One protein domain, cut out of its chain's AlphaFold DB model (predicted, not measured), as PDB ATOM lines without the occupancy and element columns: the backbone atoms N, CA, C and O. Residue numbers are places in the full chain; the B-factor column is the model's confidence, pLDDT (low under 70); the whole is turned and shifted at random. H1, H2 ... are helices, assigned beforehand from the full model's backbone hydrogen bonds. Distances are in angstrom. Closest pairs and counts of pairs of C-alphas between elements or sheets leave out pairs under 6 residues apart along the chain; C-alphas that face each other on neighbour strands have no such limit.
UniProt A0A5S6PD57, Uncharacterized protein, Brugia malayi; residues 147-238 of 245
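What this domain is: This is residues 147 to 238 of the 245 residues of an uncharacterized protein of Brugia malayi (UniProt A0A5S6PD57). With little regular structure, this is a loose string of three small loop-and-helix parts, with short helix H1 near one end of the long axis, H2 in the middle and H3 near the other end. Long loops fold back beside H1 and H2 in short antiparallel pairings. The printed part has 92 residues, 27 of them in H1, H2 and H3, with no named strand: all helix, loose, radius of gyration of the C-alphas 15.7 A, spans 46 by 29 by 26 A.

Where its parts are: Find C-alpha 172 at (6.907, 10.529, -2.916), where H1, residues 172 to 180, begins and runs 12.8 A. H2, residues 202 to 209, runs 10.6 A. H3, residues 228 to 237, runs 14.6 A to C-alpha 237 at (24.586, 42.062, -7.237).

How they stand to each other: Residues 158 to 159 pair antiparallel with 168 to 169, and 188 to 189 with 198 to 199. H1, H2 and H3 are apart from each other. Every O i to N i+4 pair is within hydrogen-bond range in H2, 4 of 5 in H1 and 4 of 6 in H3.

The domain as a whole: The farthest C-alphas, Thr 181 and Cys 221, are 46.7 A apart. Both links are long; the printed part has no cut. Look for pLDDT under 70 at residues 147 to 156, 183 to 184, 212 to 214, 216 and 226 to 227.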
ATOM      1  N   ARG A 147      16.747  18.677  -5.080       45.85
ATOM      2  CA  ARG A 147      17.262  17.330  -4.797       45.85
ATOM      3  C   ARG A 147      18.446  17.014  -5.712       45.85
ATOM      4  O   ARG A 147      18.421  17.458  -6.863       45.85
ATOM      5  N   PRO A 148      19.459  16.271  -5.226       38.43
ATOM      6  CA  PRO A 148      20.528  15.753  -6.069       38.43
ATOM      7  C   PRO A 148      19.916  14.951  -7.215       38.43
ATOM      8  O   PRO A 148      19.139  14.020  -6.994       38.43
ATOM      9  N   GLN A 149      20.232  15.369  -8.434       38.79
ATOM     10  CA  GLN A 149      19.928  14.632  -9.649       38.79
ATOM     11  C   GLN A 149      21.017  13.571  -9.813       38.79
ATOM     12  O   GLN A 149      22.201  13.892  -9.771       38.79
ATOM     13  N   CYS A 150      20.621  12.311  -9.972       34.98
ATOM     14  CA  CYS A 150      21.460  11.336 -10.655       34.98
ATOM     15  C   CYS A 150      21.279  11.621 -12.149       34.98
ATOM     16  O   CYS A 150      20.182  11.417 -12.668       34.98
ATOM     17  N   GLU A 151      22.305  12.171 -12.800       37.62
ATOM     18  CA  GLU A 151      22.257  12.582 -14.213       37.62
ATOM     19  C   GLU A 151      22.087  11.393 -15.185       37.62
ATOM     20  O   GLU A 151      21.715  11.608 -16.332       37.62
ATOM     21  N   ASP A 152      22.235  10.147 -14.715       36.08
ATOM     22  CA  ASP A 152      22.151   8.931 -15.541       36.08
ATOM     23  C   ASP A 152      20.846   8.123 -15.395       36.08
ATOM     24  O   ASP A 152      20.710   7.053 -15.992       36.08
ATOM     25  N   CYS A 153      19.862   8.572 -14.607       38.73
ATOM     26  CA  CYS A 153      18.622   7.809 -14.425       38.73
ATOM     27  C   CYS A 153      17.389   8.635 -14.792       38.73
ATOM     28  O   CYS A 153      16.891   9.435 -14.001       38.73
ATOM     29  N   ASP A 154      16.864   8.370 -15.988       39.96
ATOM     30  CA  ASP A 154      15.742   9.051 -16.656       39.96
ATOM     31  C   ASP A 154      14.366   8.859 -15.969       39.96
ATOM     32  O   ASP A 154      13.302   9.132 -16.519       39.96
ATOM     33  N   GLU A 155      14.353   8.393 -14.719       48.63
ATOM     34  CA  GLU A 155      13.153   8.283 -13.900       48.63
ATOM     35  C   GLU A 155      13.426   8.903 -12.536       48.63
ATOM     36  O   GLU A 155      14.252   8.408 -11.777       48.63
ATOM     37  N   ARG A 156      12.707   9.977 -12.190       57.13
ATOM     38  CA  ARG A 156      12.784  10.616 -10.867       57.13
ATOM     39  C   ARG A 156      12.490   9.585  -9.768       57.13
ATOM     40  O   ARG A 156      11.337   9.191  -9.592       57.13
ATOM     41  N   ARG A 157      13.515   9.163  -9.020       70.14
ATOM     42  CA  ARG A 157      13.393   8.243  -7.874       70.14
ATOM     43  C   ARG A 157      13.771   8.941  -6.570       70.14
ATOM     44  O   ARG A 157      14.542   9.895  -6.546       70.14
ATOM     45  N   TYR A 158      13.208   8.442  -5.483       74.86
ATOM     46  CA  TYR A 158      13.461   8.828  -4.108       74.86
ATOM     47  C   TYR A 158      14.321   7.746  -3.452       74.86
ATOM     48  O   TYR A 158      13.819   6.666  -3.148       74.86
ATOM     49  N   GLU A 159      15.605   8.031  -3.247       83.60
ATOM     50  CA  GLU A 159      16.531   7.172  -2.503       83.60
ATOM     51  C   GLU A 159      16.533   7.546  -1.016       83.60
ATOM     52  O   GLU A 159      16.591   8.728  -0.660       83.60
ATOM     53  N   CYS A 160      16.466   6.543  -0.140       83.77
ATOM     54  CA  CYS A 160      16.642   6.727   1.291       83.77
ATOM     55  C   CYS A 160      18.107   6.994   1.631       83.77
ATOM     56  O   CYS A 160      18.989   6.173   1.401       83.77
ATOM     57  N   LEU A 161      18.346   8.142   2.257       85.66
ATOM     58  CA  LEU A 161      19.681   8.601   2.626       85.66
ATOM     59  C   LEU A 161      20.079   8.194   4.049       85.66
ATOM     60  O   LEU A 161      21.068   8.695   4.566       85.66
ATOM     61  N   TYR A 162      19.321   7.315   4.703       83.33
ATOM     62  CA  TYR A 162      19.686   6.825   6.029       83.33
ATOM     63  C   TYR A 162      20.888   5.859   5.932       83.33
ATOM     64  O   TYR A 162      20.945   5.056   4.987       83.33
ATOM     65  N   PRO A 163      21.852   5.896   6.876       82.88
ATOM     66  CA  PRO A 163      22.982   4.972   6.880       82.88
ATOM     67  C   PRO A 163      22.549   3.506   6.810       82.88
ATOM     68  O   PRO A 163      21.688   3.064   7.565       82.88
ATOM     69  N   GLY A 164      23.133   2.753   5.877       85.19
ATOM     70  CA  GLY A 164      22.809   1.334   5.672       85.19
ATOM     71  C   GLY A 164      21.444   1.040   5.032       85.19
ATOM     72  O   GLY A 164      21.147  -0.122   4.773       85.19
ATOM     73  N   CYS A 165      20.622   2.050   4.727       85.89
ATOM     74  CA  CYS A 165      19.372   1.848   4.001       85.89
ATOM     75  C   CYS A 165      19.603   1.877   2.481       85.89
ATOM     76  O   CYS A 165      20.326   2.737   1.979       85.89
ATOM     77  N   ALA A 166      18.963   0.949   1.765       86.95
ATOM     78  CA  ALA A 166      19.026   0.822   0.304       86.95
ATOM     79  C   ALA A 166      17.656   1.021  -0.377       86.95
ATOM     80  O   ALA A 166      17.458   0.633  -1.526       86.95
ATOM     81  N   MET A 167      16.675   1.577   0.342       87.55
ATOM     82  CA  MET A 167      15.330   1.786  -0.191       87.55
ATOM     83  C   MET A 167      15.336   2.852  -1.291       87.55
ATOM     84  O   MET A 167      15.846   3.956  -1.100       87.55
ATOM     85  N   VAL A 168      14.723   2.520  -2.431       85.82
ATOM     86  CA  VAL A 168      14.501   3.429  -3.560       85.82
ATOM     87  C   VAL A 168      13.061   3.261  -4.041       85.82
ATOM     88  O   VAL A 168      12.625   2.143  -4.306       85.82
ATOM     89  N   THR A 169      12.313   4.355  -4.188       82.37
ATOM     90  CA  THR A 169      10.930   4.338  -4.706       82.37
ATOM     91  C   THR A 169      10.694   5.449  -5.729       82.37
ATOM     92  O   THR A 169      11.355   6.479  -5.702       82.37
ATOM     93  N   LYS A 170       9.731   5.280  -6.639       81.92
ATOM     94  CA  LYS A 170       9.244   6.362  -7.519       81.92
ATOM     95  C   LYS A 170       8.155   7.216  -6.850       81.92
ATOM     96  O   LYS A 170       7.844   8.304  -7.326       81.92
ATOM     97  N   SER A 171       7.572   6.740  -5.749       79.49
ATOM     98  CA  SER A 171       6.462   7.391  -5.052       79.49
ATOM     99  C   SER A 171       6.960   8.293  -3.926       79.49
ATOM    100  O   SER A 171       7.609   7.855  -2.974       79.49
ATOM    101  N   ARG A 172       6.590   9.576  -3.986       74.07
ATOM    102  CA  ARG A 172       6.907  10.529  -2.916       74.07
ATOM    103  C   ARG A 172       6.299  10.114  -1.579       74.07
ATOM    104  O   ARG A 172       6.959  10.225  -0.549       74.07
ATOM    105  N   ASN A 173       5.043   9.673  -1.593       75.52
ATOM    106  CA  ASN A 173       4.331   9.313  -0.370       75.52
ATOM    107  C   ASN A 173       4.975   8.095   0.294       75.52
ATOM    108  O   ASN A 173       5.146   8.090   1.512       75.52
ATOM    109  N   GLU A 174       5.407   7.109  -0.495       81.86
ATOM    110  CA  GLU A 174       6.175   5.968   0.015       81.86
ATOM    111  C   GLU A 174       7.507   6.412   0.608       81.86
ATOM    112  O   GLU A 174       7.873   5.962   1.684       81.86
ATOM    113  N   TYR A 175       8.215   7.351  -0.023       81.41
ATOM    114  CA  TYR A 175       9.456   7.882   0.539       81.41
ATOM    115  C   TYR A 175       9.239   8.608   1.871       81.41
ATOM    116  O   TYR A 175       9.970   8.379   2.832       81.41
ATOM    117  N   VAL A 176       8.235   9.485   1.951       77.74
ATOM    118  CA  VAL A 176       7.938  10.243   3.177       77.74
ATOM    119  C   VAL A 176       7.505   9.311   4.305       77.74
ATOM    120  O   VAL A 176       7.928   9.499   5.442       77.74
ATOM    121  N   THR A 177       6.683   8.306   4.007       79.75
ATOM    122  CA  THR A 177       6.264   7.305   4.998       79.75
ATOM    123  C   THR A 177       7.427   6.410   5.410       79.75
ATOM    124  O   THR A 177       7.655   6.248   6.603       79.75
ATOM    125  N   HIS A 178       8.239   5.939   4.464       83.87
ATOM    126  CA  HIS A 178       9.458   5.180   4.741       83.87
ATOM    127  C   HIS A 178      10.449   5.950   5.615       83.87
ATOM    128  O   HIS A 178      11.012   5.404   6.549       83.87
ATOM    129  N   ARG A 179      10.642   7.252   5.393       79.13
ATOM    130  CA  ARG A 179      11.518   8.061   6.256       79.13
ATOM    131  C   ARG A 179      11.105   8.049   7.727       79.13
ATOM    132  O   ARG A 179      11.964   8.209   8.591       79.13
ATOM    133  N   LYS A 180       9.808   7.896   8.006       78.96
ATOM    134  CA  LYS A 180       9.281   7.819   9.374       78.96
ATOM    135  C   LYS A 180       9.578   6.476  10.035       78.96
ATOM    136  O   LYS A 180       9.592   6.442  11.255       78.96
ATOM    137  N   THR A 181       9.885   5.432   9.260       80.55
ATOM    138  CA  THR A 181      10.305   4.116   9.772       80.55
ATOM    139  C   THR A 181      11.774   4.086  10.188       80.55
ATOM    140  O   THR A 181      12.326   3.013  10.398       80.55
ATOM    141  N   HIS A 182      12.451   5.234  10.219       76.34
ATOM    142  CA  HIS A 182      13.801   5.370  10.757       76.34
ATOM    143  C   HIS A 182      13.747   6.151  12.065       76.34
ATOM    144  O   HIS A 182      12.849   6.974  12.275       76.34
ATOM    145  N   GLY A 183      14.750   5.927  12.918       69.49
ATOM    146  CA  GLY A 183      14.900   6.652  14.175       69.49
ATOM    147  C   GLY A 183      14.862   8.166  13.959       69.49
ATOM    148  O   GLY A 183      15.447   8.686  13.004       69.49
ATOM    149  N   GLN A 184      14.139   8.871  14.833       63.73
ATOM    150  CA  GLN A 184      14.013  10.326  14.781       63.73
ATOM    151  C   GLN A 184      14.888  11.000  15.855       63.73
ATOM    152  O   GLN A 184      14.830  10.585  17.016       63.73
ATOM    153  N   PRO A 185      15.613  12.086  15.519       71.51
ATOM    154  CA  PRO A 185      15.717  12.712  14.196       71.51
ATOM    155  C   PRO A 185      16.361  11.840  13.110       71.51
ATOM    156  O   PRO A 185      17.393  11.211  13.329       71.51
ATOM    157  N   PHE A 186      15.749  11.879  11.922       73.51
ATOM    158  CA  PHE A 186      16.291  11.284  10.705       73.51
ATOM    159  C   PHE A 186      17.650  11.907  10.364       73.51
ATOM    160  O   PHE A 186      17.753  13.126  10.201       73.51
ATOM    161  N   ILE A 187      18.667  11.061  10.206       80.83
ATOM    162  CA  ILE A 187      20.009  11.450   9.766       80.83
ATOM    163  C   ILE A 187      20.211  11.125   8.282       80.83
ATOM    164  O   ILE A 187      19.624  10.184   7.751       80.83
ATOM    165  N   TYR A 188      21.058  11.907   7.620       83.08
ATOM    166  CA  TYR A 188      21.358  11.820   6.193       83.08
ATOM    167  C   TYR A 188      22.831  11.466   5.995       83.08
ATOM    168  O   TYR A 188      23.705  12.189   6.464       83.08
ATOM    169  N   GLU A 189      23.110  10.392   5.270       81.78
ATOM    170  CA  GLU A 189      24.439   9.989   4.825       81.78
ATOM    171  C   GLU A 189      24.688  10.469   3.393       81.78
ATOM    172  O   GLU A 189      23.876  10.267   2.486       81.78
ATOM    173  N   CYS A 190      25.848  11.078   3.164       80.90
ATOM    174  CA  CYS A 190      26.325  11.373   1.824       80.90
ATOM    175  C   CYS A 190      26.797  10.091   1.132       80.90
ATOM    176  O   CYS A 190      27.890   9.593   1.407       80.90
ATOM    177  N   LYS A 191      25.981   9.598   0.196       80.41
ATOM    178  CA  LYS A 191      26.251   8.402  -0.616       80.41
ATOM    179  C   LYS A 191      27.284   8.620  -1.733       80.41
ATOM    180  O   LYS A 191      27.577   7.685  -2.470       80.41
ATOM    181  N   VAL A 192      27.858   9.825  -1.866       78.21
ATOM    182  CA  VAL A 192      28.957  10.072  -2.816       78.21
ATOM    183  C   VAL A 192      30.138   9.163  -2.447       78.21
ATOM    184  O   VAL A 192      30.582   9.210  -1.292       78.21
ATOM    185  N   PRO A 193      30.655   8.345  -3.386       78.43
ATOM    186  CA  PRO A 193      31.755   7.427  -3.115       78.43
ATOM    187  C   PRO A 193      32.943   8.131  -2.447       78.43
ATOM    188  O   PRO A 193      33.426   9.155  -2.925       78.43
ATOM    189  N   GLY A 194      33.393   7.597  -1.310       80.31
ATOM    190  CA  GLY A 194      34.494   8.163  -0.523       80.31
ATOM    191  C   GLY A 194      34.120   9.323   0.412       80.31
ATOM    192  O   GLY A 194      34.991   9.800   1.135       80.31
ATOM    193  N   CYS A 195      32.860   9.777   0.447       81.66
ATOM    194  CA  CYS A 195      32.436  10.839   1.362       81.66
ATOM    195  C   CYS A 195      31.929  10.309   2.711       81.66
ATOM    196  O   CYS A 195      32.523  10.621   3.741       81.66
ATOM    197  N   GLY A 196      30.809   9.574   2.720       79.75
ATOM    198  CA  GLY A 196      30.239   8.944   3.923       79.75
ATOM    199  C   GLY A 196      29.863   9.897   5.068       79.75
ATOM    200  O   GLY A 196      29.619   9.454   6.187       79.75
ATOM    201  N   ARG A 197      29.847  11.219   4.843       79.14
ATOM    202  CA  ARG A 197      29.538  12.196   5.899       79.14
ATOM    203  C   ARG A 197      28.074  12.104   6.314       79.14
ATOM    204  O   ARG A 197      27.195  12.060   5.454       79.14
ATOM    205  N   ILE A 198      27.836  12.150   7.621       84.71
ATOM    206  CA  ILE A 198      26.502  12.099   8.225       84.71
ATOM    207  C   ILE A 198      26.080  13.501   8.673       84.71
ATOM    208  O   ILE A 198      26.882  14.263   9.213       84.71
ATOM    209  N   PHE A 199      24.810  13.828   8.454       79.65
ATOM    210  CA  PHE A 199      24.185  15.101   8.795       79.65
ATOM    211  C   PHE A 199      22.872  14.850   9.537       79.65
ATOM    212  O   PHE A 199      22.094  13.978   9.166       79.65
ATOM    213  N   ASP A 200      22.594  15.644  10.559       77.65
ATOM    214  CA  ASP A 200      21.373  15.602  11.378       77.65
ATOM    215  C   ASP A 200      20.266  16.545  10.872       77.65
ATOM    216  O   ASP A 200      19.131  16.543  11.361       77.65
ATOM    217  N   HIS A 201      20.582  17.365   9.871       74.34
ATOM    218  CA  HIS A 201      19.670  18.331   9.284       74.34
ATOM    219  C   HIS A 201      19.697  18.281   7.758       74.34
ATOM    220  O   HIS A 201      20.740  18.313   7.111       74.34
ATOM    221  N   GLU A 202      18.503  18.302   7.171       74.11
ATOM    222  CA  GLU A 202      18.314  18.258   5.719       74.11
ATOM    223  C   GLU A 202      19.003  19.432   5.007       74.11
ATOM    224  O   GLU A 202      19.644  19.278   3.971       74.11
ATOM    225  N   SER A 203      18.939  20.624   5.605       73.31
ATOM    226  CA  SER A 203      19.551  21.825   5.040       73.31
ATOM    227  C   SER A 203      21.077  21.757   4.998       73.31
ATOM    228  O   SER A 203      21.681  22.262   4.053       73.31
ATOM    229  N   THR A 204      21.724  21.178   6.015       74.40
ATOM    230  CA  THR A 204      23.190  21.051   6.040       74.40
ATOM    231  C   THR A 204      23.647  19.962   5.079       74.40
ATOM    232  O   THR A 204      24.603  20.186   4.338       74.40
ATOM    233  N   PHE A 205      22.902  18.857   4.999       80.23
ATOM    234  CA  PHE A 205      23.108  17.800   4.014       80.23
ATOM    235  C   PHE A 205      23.038  18.314   2.569       80.23
ATOM    236  O   PHE A 205      23.990  18.147   1.807       80.23
ATOM    237  N   TYR A 206      21.962  19.007   2.181       76.77
ATOM    238  CA  TYR A 206      21.842  19.500   0.805       76.77
ATOM    239  C   TYR A 206      22.859  20.593   0.478       76.77
ATOM    240  O   TYR A 206      23.372  20.626  -0.636       76.77
ATOM    241  N   ASN A 207      23.221  21.453   1.437       70.60
ATOM    242  CA  ASN A 207      24.329  22.390   1.234       70.60
ATOM    243  C   ASN A 207      25.663  21.659   1.021       70.60
ATOM    244  O   ASN A 207      26.473  22.106   0.211       70.60
ATOM    245  N   HIS A 208      25.890  20.544   1.717       78.55
ATOM    246  CA  HIS A 208      27.077  19.718   1.528       78.55
ATOM    247  C   HIS A 208      27.095  19.020   0.165       78.55
ATOM    248  O   HIS A 208      28.142  19.016  -0.473       78.55
ATOM    249  N   ILE A 209      25.973  18.487  -0.325       73.42
ATOM    250  CA  ILE A 209      25.921  17.871  -1.664       73.42
ATOM    251  C   ILE A 209      26.421  18.842  -2.735       73.42
ATOM    252  O   ILE A 209      27.180  18.449  -3.612       73.42
ATOM    253  N   GLN A 210      26.062  20.124  -2.629       70.23
ATOM    254  CA  GLN A 210      26.516  21.152  -3.574       70.23
ATOM    255  C   GLN A 210      28.046  21.342  -3.587       70.23
ATOM    256  O   GLN A 210      28.554  22.013  -4.475       70.23
ATOM    257  N   THR A 211      28.782  20.791  -2.613       70.24
ATOM    258  CA  THR A 211      30.258  20.798  -2.596       70.24
ATOM    259  C   THR A 211      30.883  19.671  -3.416       70.24
ATOM    260  O   THR A 211      32.069  19.757  -3.724       70.24
ATOM    261  N   HIS A 212      30.100  18.650  -3.782       69.17
ATOM    262  CA  HIS A 212      30.513  17.591  -4.711       69.17
ATOM    263  C   HIS A 212      30.222  17.949  -6.170       69.17
ATOM    264  O   HIS A 212      30.815  17.371  -7.073       69.17
ATOM    265  N   GLU A 213      29.322  18.906  -6.406       66.35
ATOM    266  CA  GLU A 213      29.053  19.423  -7.747       66.35
ATOM    267  C   GLU A 213      30.199  20.339  -8.233       66.35
ATOM    268  O   GLU A 213      30.832  21.031  -7.423       66.35
ATOM    269  N   PRO A 214      30.451  20.416  -9.557       62.15
ATOM    270  CA  PRO A 214      31.345  21.415 -10.128       62.15
ATOM    271  C   PRO A 214      30.965  22.825  -9.668       62.15
ATOM    272  O   PRO A 214      29.785  23.179  -9.599       62.15
ATOM    273  N   ARG A 215      31.973  23.653  -9.367       72.07
ATOM    274  CA  ARG A 215      31.731  25.015  -8.879       72.07
ATOM    275  C   ARG A 215      30.882  25.794  -9.890       72.07
ATOM    276  O   ARG A 215      31.314  25.955 -11.030       72.07
ATOM    277  N   PRO A 216      29.711  26.318  -9.491       66.36
ATOM    278  CA  PRO A 216      28.849  27.033 -10.416       66.36
ATOM    279  C   PRO A 216      29.485  28.356 -10.846       66.36
ATOM    280  O   PRO A 216      29.924  29.150 -10.010       66.36
ATOM    281  N   GLN A 217      29.502  28.594 -12.154       82.10
ATOM    282  CA  GLN A 217      30.045  29.801 -12.762       82.10
ATOM    283  C   GLN A 217      28.934  30.821 -13.028       82.10
ATOM    284  O   GLN A 217      27.822  30.485 -13.432       82.10
ATOM    285  N   CYS A 218      29.230  32.092 -12.792       82.01
ATOM    286  CA  CYS A 218      28.378  33.190 -13.210       82.01
ATOM    287  C   CYS A 218      28.599  33.472 -14.699       82.01
ATOM    288  O   CYS A 218      29.673  33.926 -15.065       82.01
ATOM    289  N   GLU A 219      27.600  33.239 -15.548       86.29
ATOM    290  CA  GLU A 219      27.690  33.485 -17.006       86.29
ATOM    291  C   GLU A 219      27.940  34.961 -17.345       86.29
ATOM    292  O   GLU A 219      28.597  35.300 -18.319       86.29
ATOM    293  N   ASP A 220      27.457  35.835 -16.474       81.72
ATOM    294  CA  ASP A 220      27.514  37.285 -16.583       81.72
ATOM    295  C   ASP A 220      28.928  37.865 -16.374       81.72
ATOM    296  O   ASP A 220      29.307  38.866 -16.983       81.72
ATOM    297  N   CYS A 221      29.739  37.250 -15.506       89.55
ATOM    298  CA  CYS A 221      31.068  37.770 -15.150       89.55
ATOM    299  C   CYS A 221      32.184  36.718 -15.114       89.55
ATOM    300  O   CYS A 221      33.317  37.046 -14.761       89.55
ATOM    301  N   GLY A 222      31.875  35.461 -15.417       83.99
ATOM    302  CA  GLY A 222      32.794  34.324 -15.403       83.99
ATOM    303  C   GLY A 222      33.248  33.860 -14.014       83.99
ATOM    304  O   GLY A 222      34.046  32.931 -13.929       83.99
ATOM    305  N   THR A 223      32.776  34.476 -12.924       82.93
ATOM    306  CA  THR A 223      33.249  34.151 -11.565       82.93
ATOM    307  C   THR A 223      32.722  32.787 -11.122       82.93
ATOM    308  O   THR A 223      31.526  32.526 -11.227       82.93
ATOM    309  N   PHE A 224      33.599  31.937 -10.586       82.85
ATOM    310  CA  PHE A 224      33.226  30.668  -9.959       82.85
ATOM    311  C   PHE A 224      32.819  30.882  -8.500       82.85
ATOM    312  O   PHE A 224      33.531  31.530  -7.732       82.85
ATOM    313  N   LEU A 225      31.677  30.324  -8.108       76.76
ATOM    314  CA  LEU A 225      31.130  30.426  -6.759       76.76
ATOM    315  C   LEU A 225      31.204  29.075  -6.046       76.76
ATOM    316  O   LEU A 225      31.262  28.019  -6.663       76.76
ATOM    317  N   VAL A 226      31.188  29.117  -4.714       69.93
ATOM    318  CA  VAL A 226      31.344  27.920  -3.869       69.93
ATOM    319  C   VAL A 226      30.147  26.965  -3.913       69.93
ATOM    320  O   VAL A 226      30.309  25.793  -3.611       69.93
ATOM    321  N   ASN A 227      28.947  27.457  -4.242       68.33
ATOM    322  CA  ASN A 227      27.724  26.665  -4.415       68.33
ATOM    323  C   ASN A 227      26.644  27.489  -5.146       68.33
ATOM    324  O   ASN A 227      26.771  28.711  -5.301       68.33
ATOM    325  N   ARG A 228      25.549  26.844  -5.575       70.46
ATOM    326  CA  ARG A 228      24.464  27.512  -6.322       70.46
ATOM    327  C   ARG A 228      23.769  28.615  -5.518       70.46
ATOM    328  O   ARG A 228      23.324  29.612  -6.088       70.46
ATOM    329  N   ASN A 229      23.708  28.492  -4.191       71.92
ATOM    330  CA  ASN A 229      23.144  29.531  -3.325       71.92
ATOM    331  C   ASN A 229      23.985  30.816  -3.351       71.92
ATOM    332  O   ASN A 229      23.422  31.910  -3.449       71.92
ATOM    333  N   ALA A 230      25.312  30.691  -3.309       74.60
ATOM    334  CA  ALA A 230      26.235  31.804  -3.479       74.60
ATOM    335  C   ALA A 230      26.108  32.415  -4.881       74.60
ATOM    336  O   ALA A 230      26.015  33.637  -4.985       74.60
ATOM    337  N   LEU A 231      25.982  31.595  -5.935       78.57
ATOM    338  CA  LEU A 231      25.716  32.087  -7.295       78.57
ATOM    339  C   LEU A 231      24.410  32.887  -7.379       78.57
ATOM    340  O   LEU A 231      24.399  33.981  -7.933       78.57
ATOM    341  N   ARG A 232      23.316  32.406  -6.782       79.86
ATOM    342  CA  ARG A 232      22.035  33.131  -6.772       79.86
ATOM    343  C   ARG A 232      22.140  34.487  -6.071       79.86
ATOM    344  O   ARG A 232      21.565  35.459  -6.552       79.86
ATOM    345  N   LYS A 233      22.851  34.564  -4.939       81.19
ATOM    346  CA  LYS A 233      23.122  35.844  -4.255       81.19
ATOM    347  C   LYS A 233      23.989  36.752  -5.124       81.19
ATOM    348  O   LYS A 233      23.672  37.927  -5.272       81.19
ATOM    349  N   HIS A 234      25.034  36.189  -5.724       87.08
ATOM    350  CA  HIS A 234      25.955  36.898  -6.601       87.08
ATOM    351  C   HIS A 234      25.235  37.497  -7.815       87.08
ATOM    352  O   HIS A 234      25.377  38.691  -8.049       87.08
ATOM    353  N   LYS A 235      24.390  36.734  -8.528       82.88
ATOM    354  CA  LYS A 235      23.639  37.221  -9.703       82.88
ATOM    355  C   LYS A 235      22.776  38.454  -9.393       82.88
ATOM    356  O   LYS A 235      22.601  39.300 -10.258       82.88
ATOM    357  N   ARG A 236      22.279  38.617  -8.157       84.98
ATOM    358  CA  ARG A 236      21.506  39.816  -7.763       84.98
ATOM    359  C   ARG A 236      22.348  41.089  -7.679       84.98
ATOM    360  O   ARG A 236      21.798  42.175  -7.807       84.98
ATOM    361  N   LEU A 237      23.645  40.952  -7.415       84.35
ATOM    362  CA  LEU A 237      24.586  42.062  -7.237       84.35
ATOM    363  C   LEU A 237      25.608  42.145  -8.380       84.35
ATOM    364  O   LEU A 237      26.461  43.030  -8.376       84.35
ATOM    365  N   CYS A 238      25.545  41.225  -9.345       80.83
ATOM    366  CA  CYS A 238      26.470  41.184 -10.463       80.83
ATOM    367  C   CYS A 238      26.176  42.355 -11.407       80.83
ATOM    368  O   CYS A 238      25.092  42.458 -11.977       80.83
TER     369      CYS A 238